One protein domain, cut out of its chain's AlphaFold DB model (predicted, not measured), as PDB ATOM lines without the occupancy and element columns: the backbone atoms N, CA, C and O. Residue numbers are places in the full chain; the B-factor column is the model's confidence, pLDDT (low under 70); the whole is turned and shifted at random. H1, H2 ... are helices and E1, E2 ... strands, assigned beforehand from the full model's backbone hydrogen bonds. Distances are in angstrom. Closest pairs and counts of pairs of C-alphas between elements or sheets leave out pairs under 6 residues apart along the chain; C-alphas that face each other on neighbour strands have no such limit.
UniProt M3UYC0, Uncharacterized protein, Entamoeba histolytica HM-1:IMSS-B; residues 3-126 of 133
ATOM      1  N   HIS A   3      91.344 105.565 120.654       93.75
ATOM      2  CA  HIS A   3      92.354 105.052 119.747       93.75
ATOM      3  C   HIS A   3      93.736 105.198 120.384       93.75
ATOM      4  O   HIS A   3      94.056 106.227 120.978       93.75
ATOM      5  N   GLU A   4      94.584 104.180 120.255       93.44
ATOM      6  CA  GLU A   4      95.848 104.140 120.993       93.44
ATOM      7  C   GLU A   4      96.782 105.308 120.634       93.44
ATOM      8  O   GLU A   4      97.582 105.752 121.458       93.44
ATOM      9  N   SER A   5      96.667 105.839 119.415       94.06
ATOM     10  CA  SER A   5      97.485 106.959 118.949       94.06
ATOM     11  C   SER A   5      97.201 108.287 119.655       94.06
ATOM     12  O   SER A   5      98.095 109.129 119.711       94.06
ATOM     13  N   ILE A   6      96.019 108.462 120.260       94.56
ATOM     14  CA  ILE A   6      95.682 109.646 121.072       94.56
ATOM     15  C   ILE A   6      95.877 109.421 122.571       94.56
ATOM     16  O   ILE A   6      95.590 110.309 123.364       94.56
ATOM     17  N   ILE A   7      96.401 108.262 122.972       95.38
ATOM     18  CA  ILE A   7      96.887 108.050 124.334       95.38
ATOM     19  C   ILE A   7      98.355 108.481 124.384       95.38
ATOM     20  O   ILE A   7      99.239 107.808 123.844       95.38
ATOM     21  N   LEU A   8      98.603 109.640 124.992       96.50
ATOM     22  CA  LEU A   8      99.923 110.264 125.053       96.50
ATOM     23  C   LEU A   8     100.755 109.726 126.230       96.50
ATOM     24  O   LEU A   8     100.222 109.492 127.312       96.50
ATOM     25  N   GLY A   9     102.059 109.537 126.002       96.75
ATOM     26  CA  GLY A   9     103.055 109.344 127.059       96.75
ATOM     27  C   GLY A   9     103.561 110.686 127.591       96.75
ATOM     28  O   GLY A   9     103.213 111.745 127.058       96.75
ATOM     29  N   LYS A  10     104.414 110.658 128.616       96.50
ATOM     30  CA  LYS A  10     104.945 111.869 129.254       96.50
ATOM     31  C   LYS A  10     105.722 112.722 128.254       96.50
ATOM     32  O   LYS A  10     105.511 113.928 128.174       96.50
ATOM     33  N   ASN A  11     106.564 112.089 127.452       96.62
ATOM     34  CA  ASN A  11     107.360 112.754 126.426       96.62
ATOM     35  C   ASN A  11     106.507 113.433 125.333       96.62
ATOM     36  O   ASN A  11     106.809 114.539 124.886       96.62
ATOM     37  N   HIS A  12     105.395 112.806 124.938       98.12
ATOM     38  CA  HIS A  12     104.432 113.387 124.004       98.12
ATOM     39  C   HIS A  12     103.764 114.633 124.596       98.12
ATOM     40  O   HIS A  12     103.570 115.632 123.902       98.12
ATOM     41  N   GLU A  13     103.415 114.588 125.883       97.62
ATOM     42  CA  GLU A  13     102.873 115.753 126.577       97.62
ATOM     43  C   GLU A  13     103.904 116.872 126.733       97.62
ATOM     44  O   GLU A  13     103.544 118.038 126.599       97.62
ATOM     45  N   GLU A  14     105.166 116.551 127.025       97.00
ATOM     46  CA  GLU A  14     106.257 117.528 127.126       97.00
ATOM     47  C   GLU A  14     106.503 118.238 125.792       97.00
ATOM     48  O   GLU A  14     106.602 119.465 125.765       97.00
ATOM     49  N   PHE A  15     106.464 117.502 124.678       98.06
ATOM     50  CA  PHE A  15     106.485 118.090 123.341       98.06
ATOM     51  C   PHE A  15     105.348 119.102 123.139       98.06
ATOM     52  O   PHE A  15     105.601 120.245 122.755       98.06
ATOM     53  N   LEU A  16     104.099 118.733 123.448       98.19
ATOM     54  CA  LEU A  16     102.962 119.655 123.326       98.19
ATOM     55  C   LEU A  16     103.117 120.880 124.238       98.19
ATOM     56  O   LEU A  16     102.893 122.009 123.794       98.19
ATOM     57  N   LYS A  17     103.544 120.666 125.489       97.06
ATOM     58  CA  LYS A  17     103.773 121.729 126.478       97.06
ATOM     59  C   LYS A  17     104.850 122.704 126.009       97.06
ATOM     60  O   LYS A  17     104.665 123.905 126.188       97.06
ATOM     61  N   SER A  18     105.909 122.223 125.352       97.00
ATOM     62  CA  SER A  18     106.966 123.080 124.795       97.00
ATOM     63  C   SER A  18     106.431 124.074 123.755       97.00
ATOM     64  O   SER A  18     106.922 125.195 123.658       97.00
ATOM     65  N   LEU A  19     105.369 123.698 123.038       97.06
ATOM     66  CA  LEU A  19     104.677 124.543 122.061       97.06
ATOM     67  C   LEU A  19     103.508 125.338 122.673       97.06
ATOM     68  O   LEU A  19     102.811 126.058 121.959       97.06
ATOM     69  N   GLY A  20     103.266 125.218 123.982       96.56
ATOM     70  CA  GLY A  20     102.166 125.892 124.678       96.56
ATOM     71  C   GLY A  20     100.795 125.234 124.485       96.56
ATOM     72  O   GLY A  20      99.768 125.893 124.668       96.56
ATOM     73  N   PHE A  21     100.761 123.950 124.120       98.19
ATOM     74  CA  PHE A  21      99.541 123.180 123.885       98.19
ATOM     75  C   PHE A  21      99.370 122.035 124.888       98.19
ATOM     76  O   PHE A  21     100.310 121.559 125.518       98.19
ATOM     77  N   TYR A  22      98.137 121.553 124.996       97.56
ATOM     78  CA  TYR A  22      97.795 120.272 125.608       97.56
ATOM     79  C   TYR A  22      96.686 119.600 124.802       97.56
ATOM     80  O   TYR A  22      95.965 120.252 124.039       97.56
ATOM     81  N   GLN A  23      96.545 118.287 124.970       97.62
ATOM     82  CA  GLN A  23      95.526 117.513 124.276       97.62
ATOM     83  C   GLN A  23      94.264 117.354 125.132       97.62
ATOM     84  O   GLN A  23      94.321 117.222 126.354       97.62
ATOM     85  N   LYS A  24      93.107 117.323 124.471       96.38
ATOM     86  CA  LYS A  24      91.842 116.865 125.044       96.38
ATOM     87  C   LYS A  24      91.192 115.841 124.114       96.38
ATOM     88  O   LYS A  24      90.903 116.153 122.961       96.38
ATOM     89  N   ILE A  25      90.915 114.647 124.632       96.81
ATOM     90  CA  ILE A  25      90.151 113.611 123.925       96.81
ATOM     91  C   ILE A  25      88.667 114.006 123.924       96.81
ATOM     92  O   ILE A  25      88.115 114.392 124.958       96.81
ATOM     93  N   LYS A  26      88.037 113.970 122.748       95.81
ATOM     94  CA  LYS A  26      86.627 114.335 122.530       95.81
ATOM     95  C   LYS A  26      85.753 113.117 122.262       95.81
ATOM     96  O   LYS A  26      84.622 113.077 122.733       95.81
ATOM     97  N   ALA A  27      86.286 112.146 121.528       95.44
ATOM     98  CA  ALA A  27      85.650 110.871 121.233       95.44
ATOM     99  C   ALA A  27      86.724 109.803 120.990       95.44
ATOM    100  O   ALA A  27      87.918 110.106 121.013       95.44
ATOM    101  N   ASP A  28      86.300 108.567 120.725       95.44
ATOM    102  CA  ASP A  28      87.215 107.433 120.587       95.44
ATOM    103  C   ASP A  28      88.274 107.637 119.482       95.44
ATOM    104  O   ASP A  28      89.401 107.192 119.638       95.44
ATOM    105  N   ASN A  29      87.971 108.361 118.405       96.38
ATOM    106  CA  ASN A  29      88.912 108.672 117.320       96.38
ATOM    107  C   ASN A  29      89.115 110.182 117.110       96.38
ATOM    108  O   ASN A  29      89.509 110.611 116.028       96.38
ATOM    109  N   HIS A  30      88.809 111.009 118.110       96.69
ATOM    110  CA  HIS A  30      88.855 112.466 117.974       96.69
ATOM    111  C   HIS A  30      89.536 113.092 119.180       96.69
ATOM    112  O   HIS A  30      89.106 112.924 120.325       96.69
ATOM    113  N   CYS A  31      90.580 113.867 118.909       97.12
ATOM    114  CA  CYS A  31      91.227 114.711 119.897       97.12
ATOM    115  C   CYS A  31      91.368 116.144 119.379       97.12
ATOM    116  O   CYS A  31      91.282 116.416 118.180       97.12
ATOM    117  N   VAL A  32      91.581 117.067 120.309       97.56
ATOM    118  CA  VAL A  32      91.930 118.452 120.003       97.56
ATOM    119  C   VAL A  32      93.204 118.835 120.732       97.56
ATOM    120  O   VAL A  32      93.398 118.439 121.883       97.56
ATOM    121  N   PHE A  33      94.036 119.642 120.088       98.19
ATOM    122  CA  PHE A  33      95.188 120.296 120.700       98.19
ATOM    123  C   PHE A  33      94.834 121.753 120.935       98.19
ATOM    124  O   PHE A  33      94.434 122.448 120.001       98.19
ATOM    125  N   ARG A  34      94.937 122.222 122.177       97.56
ATOM    126  CA  ARG A  34      94.480 123.567 122.538       97.56
ATOM    127  C   ARG A  34      95.441 124.296 123.464       97.56
ATOM    128  O   ARG A  34      96.169 123.665 124.229       97.56
ATOM    129  N   THR A  35      95.436 125.623 123.392       96.31
ATOM    130  CA  THR A  35      96.172 126.481 124.332       96.31
ATOM    131  C   THR A  35      95.432 126.577 125.674       96.31
ATOM    132  O   THR A  35      94.217 126.369 125.719       96.31
ATOM    133  N   PRO A  36      96.106 126.907 126.799       92.38
ATOM    134  CA  PRO A  36      95.485 127.003 128.135       92.38
ATOM    135  C   PRO A  36      94.203 127.839 128.208       92.38
ATOM    136  O   PRO A  36      93.298 127.520 128.969       92.38
ATOM    137  N   ASN A  37      94.110 128.883 127.388       90.94
ATOM    138  CA  ASN A  37      92.983 129.809 127.315       90.94
ATOM    139  C   ASN A  37      92.013 129.534 126.151       90.94
ATOM    140  O   ASN A  37      91.216 130.411 125.828       90.94
ATOM    141  N   ASP A  38      92.123 128.379 125.485       85.25
ATOM    142  CA  ASP A  38      91.283 127.965 124.352       85.25
ATOM    143  C   ASP A  38      91.253 128.954 123.162       85.25
ATOM    144  O   ASP A  38      90.402 128.848 122.282       85.25
ATOM    145  N   LYS A  39      92.204 129.898 123.083       88.62
ATOM    146  CA  LYS A  39      92.316 130.846 121.957       88.62
ATOM    147  C   LYS A  39      92.705 130.169 120.648       88.62
ATOM    148  O   LYS A  39      92.342 130.661 119.583       88.62
ATOM    149  N   VAL A  40      93.471 129.085 120.723       92.94
ATOM    150  CA  VAL A  40      93.839 128.272 119.565       92.94
ATOM    151  C   VAL A  40      93.428 126.839 119.837       92.94
ATOM    152  O   VAL A  40      93.782 126.278 120.875       92.94
ATOM    153  N   ILE A  41      92.690 126.259 118.893       95.88
ATOM    154  CA  ILE A  41      92.247 124.868 118.909       95.88
ATOM    155  C   ILE A  41      92.560 124.270 117.539       95.88
ATOM    156  O   ILE A  41      92.210 124.844 116.510       95.88
ATOM    157  N   ILE A  42      93.241 123.128 117.537       96.88
ATOM    158  CA  ILE A  42      93.548 122.338 116.348       96.88
ATOM    159  C   ILE A  42      92.863 120.987 116.521       96.88
ATOM    160  O   ILE A  42      93.273 120.171 117.349       96.88
ATOM    161  N   ASP A  43      91.801 120.773 115.753       96.19
ATOM    162  CA  ASP A  43      91.058 119.517 115.719       96.19
ATOM    163  C   ASP A  43      91.794 118.441 114.920       96.19
ATOM    164  O   ASP A  43      92.394 118.712 113.874       96.19
ATOM    165  N   HIS A  44      91.716 117.201 115.401       95.69
ATOM    166  CA  HIS A  44      92.288 116.057 114.712       95.69
ATOM    167  C   HIS A  44      91.416 114.805 114.852       95.69
ATOM    168  O   HIS A  44      91.207 114.286 115.954       95.69
ATOM    169  N   ILE A  45      90.926 114.314 113.712       95.06
ATOM    170  CA  ILE A  45      90.247 113.021 113.595       95.06
ATOM    171  C   ILE A  45      91.289 111.994 113.168       95.06
ATOM    172  O   ILE A  45      91.978 112.184 112.170       95.06
ATOM    173  N   VAL A  46      91.379 110.926 113.944       94.38
ATOM    174  CA  VAL A  46      92.398 109.889 113.839       94.38
ATOM    175  C   VAL A  46      91.908 108.799 112.898       94.38
ATOM    176  O   VAL A  46      90.809 108.259 113.069       94.38
ATOM    177  N   SER A  47      92.732 108.474 111.909       93.56
ATOM    178  CA  SER A  47      92.535 107.327 111.031       93.56
ATOM    179  C   SER A  47      92.939 106.030 111.745       93.56
ATOM    180  O   SER A  47      93.876 106.052 112.543       93.56
ATOM    181  N   PRO A  48      92.326 104.874 111.423       89.62
ATOM    182  CA  PRO A  48      92.706 103.581 112.008       89.62
ATOM    183  C   PRO A  48      94.187 103.197 111.844       89.62
ATOM    184  O   PRO A  48      94.686 102.355 112.582       89.62
ATOM    185  N   ASN A  49      94.879 103.787 110.864       92.62
ATOM    186  CA  ASN A  49      96.286 103.503 110.570       92.62
ATOM    187  C   ASN A  49      97.257 104.522 111.188       92.62
ATOM    188  O   ASN A  49      98.465 104.388 111.004       92.62
ATOM    189  N   ASP A  50      96.755 105.557 111.865       94.44
ATOM    190  CA  ASP A  50      97.613 106.588 112.441       94.44
ATOM    191  C   ASP A  50      98.239 106.093 113.747       94.44
ATOM    192  O   ASP A  50      97.538 105.658 114.663       94.44
ATOM    193  N   ASP A  51      99.557 106.241 113.872       95.38
ATOM    194  CA  ASP A  51     100.261 106.118 115.147       95.38
ATOM    195  C   ASP A  51     100.355 107.480 115.870       95.38
ATOM    196  O   ASP A  51     100.012 108.534 115.321       95.38
ATOM    197  N   THR A  52     100.792 107.484 117.137       96.44
ATOM    198  CA  THR A  52     100.896 108.736 117.913       96.44
ATOM    199  C   THR A  52     101.840 109.746 117.260       96.44
ATOM    200  O   THR A  52     101.574 110.948 117.287       96.44
ATOM    201  N   ARG A  53     102.923 109.280 116.633       96.56
ATOM    202  CA  ARG A  53     103.922 110.140 115.995       96.56
ATOM    203  C   ARG A  53     103.331 110.859 114.780       96.56
ATOM    204  O   ARG A  53     103.566 112.054 114.611       96.56
ATOM    205  N   ILE A  54     102.518 110.176 113.973       96.06
ATOM    206  CA  ILE A  54     101.771 110.748 112.845       96.06
ATOM    207  C   ILE A  54     100.792 111.812 113.344       96.06
ATOM    208  O   ILE A  54     100.784 112.928 112.820       96.06
ATOM    209  N   VAL A  55     100.021 111.503 114.389       97.12
ATOM    210  CA  VAL A  55      99.067 112.441 115.002       97.12
ATOM    211  C   VAL A  55      99.774 113.723 115.468       97.12
ATOM    212  O   VAL A  55      99.342 114.833 115.142       97.12
ATOM    213  N   LEU A  56     100.904 113.595 116.173       98.25
ATOM    214  CA  LEU A  56     101.690 114.738 116.653       98.25
ATOM    215  C   LEU A  56     102.341 115.529 115.508       98.25
ATOM    216  O   LEU A  56     102.355 116.763 115.547       98.25
ATOM    217  N   ARG A  57     102.813 114.854 114.451       97.94
ATOM    218  CA  ARG A  57     103.333 115.519 113.245       97.94
ATOM    219  C   ARG A  57     102.254 116.336 112.553       97.94
ATOM    220  O   ARG A  57     102.505 117.468 112.136       97.94
ATOM    221  N   MET A  58     101.053 115.778 112.433       97.06
ATOM    222  CA  MET A  58      99.918 116.463 111.828       97.06
ATOM    223  C   MET A  58      99.510 117.696 112.626       97.06
ATOM    224  O   MET A  58      99.297 118.757 112.034       97.06
ATOM    225  N   PHE A  59      99.471 117.589 113.956       98.12
ATOM    226  CA  PHE A  59      99.306 118.740 114.839       98.12
ATOM    227  C   PHE A  59     100.355 119.822 114.554       98.12
ATOM    228  O   PHE A  59      99.982 120.962 114.277       98.12
ATOM    229  N   PHE A  60     101.643 119.468 114.558       98.38
ATOM    230  CA  PHE A  60     102.729 120.425 114.354       98.38
ATOM    231  C   PHE A  60     102.617 121.140 113.002       98.38
ATOM    232  O   PHE A  60     102.655 122.367 112.931       98.38
ATOM    233  N   ILE A  61     102.389 120.388 111.923       97.19
ATOM    234  CA  ILE A  61     102.211 120.955 110.582       97.19
ATOM    235  C   ILE A  61     101.004 121.902 110.545       97.19
ATOM    236  O   ILE A  61     101.089 122.982 109.958       97.19
ATOM    237  N   ASN A  62      99.884 121.523 111.162       97.31
ATOM    238  CA  ASN A  62      98.685 122.359 111.207       97.31
ATOM    239  C   ASN A  62      98.890 123.620 112.053       97.31
ATOM    240  O   ASN A  62      98.402 124.682 111.671       97.31
ATOM    241  N   PHE A  63      99.666 123.538 113.133       97.06
ATOM    242  CA  PHE A  63     100.064 124.698 113.923       97.06
ATOM    243  C   PHE A  63     100.883 125.689 113.085       97.06
ATOM    244  O   PHE A  63     100.526 126.864 113.005       97.06
ATOM    245  N   ILE A  64     101.906 125.222 112.362       96.50
ATOM    246  CA  ILE A  64     102.691 126.091 111.470       96.50
ATOM    247  C   ILE A  64     101.819 126.693 110.361       96.50
ATOM    248  O   ILE A  64     101.919 127.886 110.071       96.50
ATOM    249  N   LYS A  65     100.936 125.896 109.743       95.19
ATOM    250  CA  LYS A  65      99.983 126.394 108.737       95.19
ATOM    251  C   LYS A  65      99.094 127.493 109.310       95.19
ATOM    252  O   LYS A  65      98.915 128.510 108.646       95.19
ATOM    253  N   LEU A  66      98.590 127.319 110.533       94.94
ATOM    254  CA  LEU A  66      97.781 128.322 111.217       94.94
ATOM    255  C   LEU A  66      98.553 129.637 111.405       94.94
ATOM    256  O   LEU A  66      98.003 130.712 111.185       94.94
ATOM    257  N   LEU A  67      99.832 129.578 111.777       93.56
ATOM    258  CA  LEU A  67     100.653 130.786 111.903       93.56
ATOM    259  C   LEU A  67     100.852 131.484 110.548       93.56
ATOM    260  O   LEU A  67     100.710 132.703 110.464       93.56
ATOM    261  N   LYS A  68     101.094 130.714 109.478       92.50
ATOM    262  CA  LYS A  68     101.251 131.246 108.114       92.50
ATOM    263  C   LYS A  68      99.990 131.936 107.593       92.50
ATOM    264  O   LYS A  68     100.093 133.019 107.029       92.50
ATOM    265  N   VAL A  69      98.803 131.348 107.786       92.44
ATOM    266  CA  VAL A  69      97.538 131.970 107.329       92.44
ATOM    267  C   VAL A  69      97.192 133.238 108.108       92.44
ATOM    268  O   VAL A  69      96.464 134.083 107.602       92.44
ATOM    269  N   ASN A  70      97.759 133.413 109.304       90.44
ATOM    270  CA  ASN A  70      97.692 134.660 110.064       90.44
ATOM    271  C   ASN A  70      98.761 135.685 109.627       90.44
ATOM    272  O   ASN A  70      99.077 136.597 110.386       90.44
ATOM    273  N   ASN A  71      99.314 135.537 108.416       87.69
ATOM    274  CA  ASN A  71     100.313 136.416 107.798       87.69
ATOM    275  C   ASN A  71     101.588 136.620 108.629       87.69
ATOM    276  O   ASN A  71     102.257 137.643 108.484       87.69
ATOM    277  N   ARG A  72     101.949 135.656 109.487       91.31
ATOM    278  CA  ARG A  72     103.225 135.718 110.204       91.31
ATOM    279  C   ARG A  72     104.371 135.353 109.256       91.31
ATOM    280  O   ARG A  72     104.310 134.286 108.633       91.31
ATOM    281  N   PRO A  73     105.410 136.197 109.139       92.88
ATOM    282  CA  PRO A  73     106.603 135.869 108.371       92.88
ATOM    283  C   PRO A  73     107.354 134.698 109.021       92.88
ATOM    284  O   PRO A  73     107.172 134.395 110.204       92.88
ATOM    285  N   MET A  74     108.190 134.005 108.245       91.31
ATOM    286  CA  MET A  74     108.845 132.777 108.712       91.31
ATOM    287  C   MET A  74     109.777 133.033 109.901       91.31
ATOM    288  O   MET A  74     109.891 132.184 110.777       91.31
ATOM    289  N   GLU A  75     110.394 134.209 109.964       91.56
ATOM    290  CA  GLU A  75     111.263 134.645 111.055       91.56
ATOM    291  C   GLU A  75     110.486 134.759 112.374       91.56
ATOM    292  O   GLU A  75     110.957 134.324 113.426       91.56
ATOM    293  N   GLU A  76     109.257 135.279 112.320       93.44
ATOM    294  CA  GLU A  76     108.383 135.357 113.490       93.44
ATOM    295  C   GLU A  76     107.906 133.962 113.903       93.44
ATOM    296  O   GLU A  76     107.922 133.631 115.087       93.44
ATOM    297  N   ILE A  77     107.547 133.105 112.939       94.06
ATOM    298  CA  ILE A  77     107.200 131.705 113.217       94.06
ATOM    299  C   ILE A  77     108.369 130.998 113.903       94.06
ATOM    300  O   ILE A  77     108.160 130.356 114.929       94.06
ATOM    301  N   ALA A  78     109.589 131.156 113.387       93.69
ATOM    302  CA  ALA A  78     110.793 130.566 113.958       93.69
ATOM    303  C   ALA A  78     111.009 130.991 115.417       93.69
ATOM    304  O   ALA A  78     111.363 130.154 116.238       93.69
ATOM    305  N   SER A  79     110.709 132.248 115.768       92.75
ATOM    306  CA  SER A  79     110.812 132.738 117.152       92.75
ATOM    307  C   SER A  79     109.827 132.085 118.134       92.75
ATOM    308  O   SER A  79     110.056 132.106 119.342       92.75
ATOM    309  N   LEU A  80     108.734 131.500 117.629       93.38
ATOM    310  CA  LEU A  80     107.732 130.788 118.428       93.38
ATOM    311  C   LEU A  80     108.044 129.297 118.572       93.38
ATOM    312  O   LEU A  80     107.441 128.628 119.411       93.38
ATOM    313  N   ILE A  81     108.945 128.763 117.746       96.94
ATOM    314  CA  ILE A  81     109.363 127.367 117.832       96.94
ATOM    315  C   ILE A  81     110.533 127.288 118.815       96.94
ATOM    316  O   ILE A  81     111.558 127.925 118.579       96.94
ATOM    317  N   PRO A  82     110.427 126.513 119.909       96.75
ATOM    318  CA  PRO A  82     111.457 126.432 120.945       96.75
ATOM    319  C   PRO A  82     112.656 125.572 120.510       96.75
ATOM    320  O   PRO A  82     113.036 124.637 121.208       96.75
ATOM    321  N   ILE A  83     113.240 125.867 119.349       97.56
ATOM    322  CA  ILE A  83     114.448 125.238 118.815       97.56
ATOM    323  C   ILE A  83     115.431 126.350 118.465       97.56
ATOM    324  O   ILE A  83     115.126 127.223 117.653       97.56
ATOM    325  N   GLN A  84     116.622 126.296 119.050       95.44
ATOM    326  CA  GLN A  84     117.731 127.176 118.705       95.44
ATOM    327  C   GLN A  84     118.876 126.333 118.169       95.44
ATOM    328  O   GLN A  84     119.349 125.422 118.842       95.44
ATOM    329  N   GLU A  85     119.313 126.650 116.958       93.88
ATOM    330  CA  GLU A  85     120.463 126.018 116.325       93.88
ATOM    331  C   GLU A  85     121.623 127.010 116.343       93.88
ATOM    332  O   GLU A  85     121.535 128.111 115.797       93.88
ATOM    333  N   LEU A  86     122.697 126.632 117.020       92.19
ATOM    334  CA  LEU A  86     123.882 127.439 117.253       92.19
ATOM    335  C   LEU A  86     125.090 126.760 116.612       92.19
ATOM    336  O   LEU A  86     125.134 125.546 116.411       92.19
ATOM    337  N   ASN A  87     126.110 127.558 116.322       88.44
ATOM    338  CA  ASN A  87     127.413 127.052 115.925       88.44
ATOM    339  C   ASN A  87     128.455 127.614 116.891       88.44
ATOM    340  O   ASN A  87     128.804 128.792 116.823       88.44
ATOM    341  N   SER A  88     128.907 126.776 117.822       83.75
ATOM    342  CA  SER A  88     129.874 127.149 118.850       83.75
ATOM    343  C   SER A  88     131.219 126.514 118.516       83.75
ATOM    344  O   SER A  88     131.379 125.294 118.567       83.75
ATOM    345  N   ASN A  89     132.195 127.341 118.135       84.75
ATOM    346  CA  ASN A  89     133.549 126.905 117.771       84.75
ATOM    347  C   ASN A  89     133.585 125.829 116.666       84.75
ATOM    348  O   ASN A  89     134.369 124.882 116.735       84.75
ATOM    349  N   GLY A  90     132.717 125.954 115.656       83.44
ATOM    350  CA  GLY A  90     132.643 125.012 114.536       83.44
ATOM    351  C   GLY A  90     131.886 123.721 114.847       83.44
ATOM    352  O   GLY A  90     131.835 122.839 113.990       83.44
ATOM    353  N   LYS A  91     131.299 123.591 116.044       87.69
ATOM    354  CA  LYS A  91     130.452 122.458 116.420       87.69
ATOM    355  C   LYS A  91     128.983 122.884 116.436       87.69
ATOM    356  O   LYS A  91     128.668 123.908 117.054       87.69
ATOM    357  N   PRO A  92     128.089 122.121 115.783       92.88
ATOM    358  CA  PRO A  92     126.664 122.380 115.874       92.88
ATOM    359  C   PRO A  92     126.183 122.139 117.305       92.88
ATOM    360  O   PRO A  92     126.595 121.191 117.972       92.88
ATOM    361  N   GLU A  93     125.297 123.004 117.766       95.62
ATOM    362  CA  GLU A  93     124.615 122.890 119.045       95.62
ATOM    363  C   GLU A  93     123.130 123.145 118.815       95.62
ATOM    364  O   GLU A  93     122.757 124.077 118.109       95.62
ATOM    365  N   ILE A  94     122.278 122.301 119.394       96.75
ATOM    366  CA  ILE A  94     120.827 122.453 119.314       96.75
ATOM    367  C   ILE A  94     120.300 122.545 120.738       96.75
ATOM    368  O   ILE A  94     120.616 121.703 121.577       96.75
ATOM    369  N   VAL A  95     119.496 123.567 121.006       96.88
ATOM    370  CA  VAL A  95     118.775 123.746 122.266       96.88
ATOM    371  C   VAL A  95     117.284 123.620 121.978       96.88
ATOM    372  O   VAL A  95     116.758 124.343 121.132       96.88
ATOM    373  N   VAL A  96     116.600 122.713 122.673       97.50
ATOM    374  CA  VAL A  96     115.160 122.465 122.540       97.50
ATOM    375  C   VAL A  96     114.484 122.786 123.865       97.50
ATOM    376  O   VAL A  96     114.867 122.256 124.899       97.50
ATOM    377  N   ALA A  97     113.497 123.684 123.853       95.25
ATOM    378  CA  ALA A  97     112.765 124.111 125.053       95.25
ATOM    379  C   ALA A  97     113.660 124.588 126.220       95.25
ATOM    380  O   ALA A  97     113.271 124.508 127.382       95.25
ATOM    381  N   GLY A  98     114.842 125.128 125.905       93.75
ATOM    382  CA  GLY A  98     115.821 125.603 126.888       93.75
ATOM    383  C   GLY A  98     116.845 124.555 127.332       93.75
ATOM    384  O   GLY A  98     117.776 124.907 128.051       93.75
ATOM    385  N   GLU A  99     116.732 123.308 126.874       94.44
ATOM    386  CA  GLU A  99     117.671 122.232 127.193       94.44
ATOM    387  C   GLU A  99     118.577 121.906 126.007       94.44
ATOM    388  O   GLU A  99     118.145 121.877 124.854       94.44
ATOM    389  N   LYS A 100     119.860 121.665 126.284       95.69
ATOM    390  CA  LYS A 100     120.823 121.272 125.256       95.69
ATOM    391  C   LYS A 100     120.552 119.837 124.817       95.69
ATOM    392  O   LYS A 100     120.535 118.928 125.640       95.69
ATOM    393  N   LEU A 101     120.397 119.644 123.513       96.19
ATOM    394  CA  LEU A 101     120.212 118.334 122.917       96.19
ATOM    395  C   LEU A 101     121.566 117.645 122.721       96.19
ATOM    396  O   LEU A 101     122.456 118.190 122.064       96.19
ATOM    397  N   GLU A 102     121.708 116.438 123.260       95.00
ATOM    398  CA  GLU A 102     122.850 115.568 122.978       95.00
ATOM    399  C   GLU A 102     122.565 114.717 121.736       95.00
ATOM    400  O   GLU A 102     121.566 114.002 121.677       95.00
ATOM    401  N   PHE A 103     123.439 114.799 120.734       95.00
ATOM    402  CA  PHE A 103     123.312 114.068 119.475       95.00
ATOM    403  C   PHE A 103     124.688 113.747 118.886       95.00
ATOM    404  O   PHE A 103     125.676 114.430 119.164       95.00
ATOM    405  N   ASP A 104     124.750 112.717 118.044       93.75
ATOM    406  CA  ASP A 104     125.925 112.443 117.225       93.75
ATOM    407  C   ASP A 104     125.909 113.246 115.911       93.75
ATOM    408  O   ASP A 104     124.877 113.733 115.437       93.75
ATOM    409  N   GLN A 105     127.093 113.409 115.317       91.00
ATOM    410  CA  GLN A 105     127.255 114.218 114.110       91.00
ATOM    411  C   GLN A 105     126.543 113.608 112.890       91.00
ATOM    412  O   GLN A 105     126.099 114.355 112.016       91.00
ATOM    413  N   ASP A 106     126.413 112.283 112.826       94.06
ATOM    414  CA  ASP A 106     125.800 111.590 111.692       94.06
ATOM    415  C   ASP A 106     124.292 111.842 111.643       94.06
ATOM    416  O   ASP A 106     123.748 112.098 110.568       94.06
ATOM    417  N   TRP A 107     123.625 111.849 112.798       95.50
ATOM    418  CA  TRP A 107     122.231 112.251 112.929       95.50
ATOM    419  C   TRP A 107     122.036 113.715 112.528       95.50
ATOM    420  O   TRP A 107     121.164 114.023 111.715       95.50
ATOM    421  N   HIS A 108     122.886 114.622 113.024       95.12
ATOM    422  CA  HIS A 108     122.787 116.046 112.686       95.12
ATOM    423  C   HIS A 108     122.925 116.290 111.175       95.12
ATOM    424  O   HIS A 108     122.205 117.105 110.596       95.12
ATOM    425  N   ASN A 109     123.829 115.563 110.513       93.75
ATOM    426  CA  ASN A 109     124.058 115.676 109.073       93.75
ATOM    427  C   ASN A 109     122.879 115.167 108.220       93.75
ATOM    428  O   ASN A 109     122.794 115.512 107.044       93.75
ATOM    429  N   GLN A 110     121.963 114.377 108.791       95.25
ATOM    430  CA  GLN A 110     120.749 113.902 108.114       95.25
ATOM    431  C   GLN A 110     119.590 114.906 108.179       95.25
ATOM    432  O   GLN A 110     118.558 114.700 107.532       95.25
ATOM    433  N   LEU A 111     119.726 115.991 108.948       96.25
ATOM    434  CA  LEU A 111     118.671 116.989 109.073       96.25
ATOM    435  C   LEU A 111     118.443 117.728 107.734       96.25
ATOM    436  O   LEU A 111     119.397 118.221 107.129       96.25
ATOM    437  N   PRO A 112     117.185 117.866 107.275       96.69
ATOM    438  CA  PRO A 112     116.863 118.483 105.997       96.69
ATOM    439  C   PRO A 112     117.096 119.997 106.015       96.69
ATOM    440  O   PRO A 112     117.187 120.632 107.069       96.69
ATOM    441  N   THR A 113     117.145 120.581 104.816       94.06
ATOM    442  CA  THR A 113     117.203 122.035 104.606       94.06
ATOM    443  C   THR A 113     115.835 122.710 104.722       94.06
ATOM    444  O   THR A 113     115.764 123.898 105.014       94.06
ATOM    445  N   ASP A 114     114.738 121.970 104.517       94.94
ATOM    446  CA  ASP A 114     113.386 122.478 104.756       94.94
ATOM    447  C   ASP A 114     113.152 122.686 106.257       94.94
ATOM    448  O   ASP A 114     113.144 121.729 107.033       94.94
ATOM    449  N   GLN A 115     112.921 123.938 106.653       94.19
ATOM    450  CA  GLN A 115     112.889 124.344 108.056       94.19
ATOM    451  C   GLN A 115     111.811 123.620 108.876       94.19
ATOM    452  O   GLN A 115     112.043 123.254 110.024       94.19
ATOM    453  N   ILE A 116     110.633 123.377 108.293       96.44
ATOM    454  CA  ILE A 116     109.517 122.741 109.009       96.44
ATOM    455  C   ILE A 116     109.836 121.269 109.268       96.44
ATOM    456  O   ILE A 116     109.665 120.786 110.387       96.44
ATOM    457  N   ASN A 117     110.321 120.550 108.255       96.88
ATOM    458  CA  ASN A 117     110.741 119.164 108.430       96.88
ATOM    459  C   ASN A 117     111.976 119.052 109.332       96.88
ATOM    460  O   ASN A 117     112.069 118.093 110.098       96.88
ATOM    461  N   ARG A 118     112.881 120.035 109.289       97.56
ATOM    462  CA  ARG A 118     114.042 120.121 110.180       97.56
ATOM    463  C   ARG A 118     113.606 120.225 111.638       97.56
ATOM    464  O   ARG A 118     113.998 119.384 112.440       97.56
ATOM    465  N   TRP A 119     112.722 121.172 111.963       98.00
ATOM    466  CA  TRP A 119     112.150 121.304 113.306       98.00
ATOM    467  C   TRP A 119     111.431 120.040 113.763       98.00
ATOM    468  O   TRP A 119     111.614 119.610 114.899       98.00
ATOM    469  N   TRP A 120     110.641 119.423 112.881       98.12
ATOM    470  CA  TRP A 120     109.955 118.177 113.204       98.12
ATOM    471  C   TRP A 120     110.935 117.066 113.599       98.12
ATOM    472  O   TRP A 120     110.726 116.425 114.623       98.12
ATOM    473  N   LEU A 121     112.003 116.841 112.825       97.62
ATOM    474  CA  LEU A 121     112.982 115.794 113.146       97.62
ATOM    475  C   LEU A 121     113.746 116.084 114.440       97.62
ATOM    476  O   LEU A 121     114.007 115.158 115.202       97.62
ATOM    477  N   ILE A 122     114.059 117.354 114.709       98.06
ATOM    478  CA  ILE A 122     114.673 117.765 115.975       98.06
ATOM    479  C   ILE A 122     113.733 117.457 117.148       98.06
ATOM    480  O   ILE A 122     114.168 116.845 118.118       98.06
ATOM    481  N   PHE A 123     112.448 117.816 117.060       98.19
ATOM    482  CA  PHE A 123     111.473 117.505 118.111       98.19
ATOM    483  C   PHE A 123     111.261 116.009 118.309       98.19
ATOM    484  O   PHE A 123     111.233 115.536 119.442       98.19
ATOM    485  N   ASP A 124     111.108 115.275 117.213       97.50
ATOM    486  CA  ASP A 124     110.912 113.831 117.225       97.50
ATOM    487  C   ASP A 124     112.063 113.114 117.933       97.50
ATOM    488  O   ASP A 124     111.823 112.219 118.743       97.50
ATOM    489  N   PHE A 125     113.295 113.557 117.678       96.94
ATOM    490  CA  PHE A 125     114.487 113.058 118.350       96.94
ATOM    491  C   PHE A 125     114.551 113.502 119.818       96.94
ATOM    492  O   PHE A 125     114.656 112.650 120.697       96.94
ATOM    493  N   ALA A 126     114.420 114.805 120.095       97.06
ATOM    494  CA  ALA A 126     114.556 115.375 121.438       97.06
ATOM    495  C   ALA A 126     113.548 114.796 122.438       97.06
ATOM    496  O   ALA A 126     113.904 114.473 123.568       97.06
TER     497      ALA A 126
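This is residues 3 to 126 of the 133 residues of an uncharacterized protein of Entamoeba histolytica HM-1:IMSS-B (UniProt M3UYC0). An elongated body is built in layers along its long axis: a small three-stranded sheet, E1 E2 E3, at one end, helices H1 and H2 side by side over one face of it, helix H5 next, and the hairpin E4 E5 reaching to the other end. H3 packs on one end of H2, and H4 is near E5 and H5. The printed part has 124 residues, with five named helices and five named strands in the order H1 E1 E2 E3 H2 H3 E4 E5 H4 H5; the class is mixed, and both sheets, E1 - E2 - E3 and E4 - E5, are antiparallel. The whole is compact, with a radius of gyration of the C-alphas of 15.3 A and spans of 50 by 32 by 23 A.

H1, residues 10 to 18, has a tight link to E1, residues 22 to 27; their closest C-alphas, Leu 16 and Tyr 22, are 5.7 A apart. E1, E2, residues 30 to 34, and E3, residues 41 to 45, form a meander, each strand the antiparallel neighbour of the one before. N 24 and O 32 are 2.8 A apart, and N 33 and O 42 are 2.9 A apart, both within hydrogen-bond range. H2, residues 52 to 69, is on this sheet at a height over the sheet of 8.9 A, slantwise to the strands, at 43 degrees to E3 on the local plane. H1 and H2 on one face of the sheet make two layers with it; they are close but not clearly touching, and run the same way at a shallow tilt of 6 degrees, with closest C-alphas His 12 and Leu 56, 8.0 A apart. H3, residues 74 to 80, touches H2 at residues 64 to 68 alone, with closest C-alphas Leu 67 and Ile 77, 6.7 A apart. E4, residues 83 to 88, and E5, residues 91 to 96, form a hairpin, with N 86 and O 93 2.8 A apart. H4, residues 105 to 109, is near E5, with 6 pairs of C-alphas within 10 A. H5, residues 115 to 126, touches H2, opposite ways at 36 degrees, only just a steep tilt; the closest C-alphas, Arg 57 and Trp 120, are 7.1 A apart. The C-alphas of Val 96 and Ala 126, the closest of E5 and H5, are 7.2 A apart. In H1 to H5 every O i to N i+4 pair is within hydrogen-bond range.

H1 begins at C-alpha 10, (104.945, 111.869, 129.254). H2 is 25.8 A long, H5 16.2 A, E5 16.5 A and E1 16.0 A. H5 ends at C-alpha 126, (114.556, 115.375, 121.438).

The C-alphas of Ala 27 and Asn 89, the two farthest apart, are 50.6 A apart. The printed part has no cut and no long link, and no printed residue is under 70 in pLDDT.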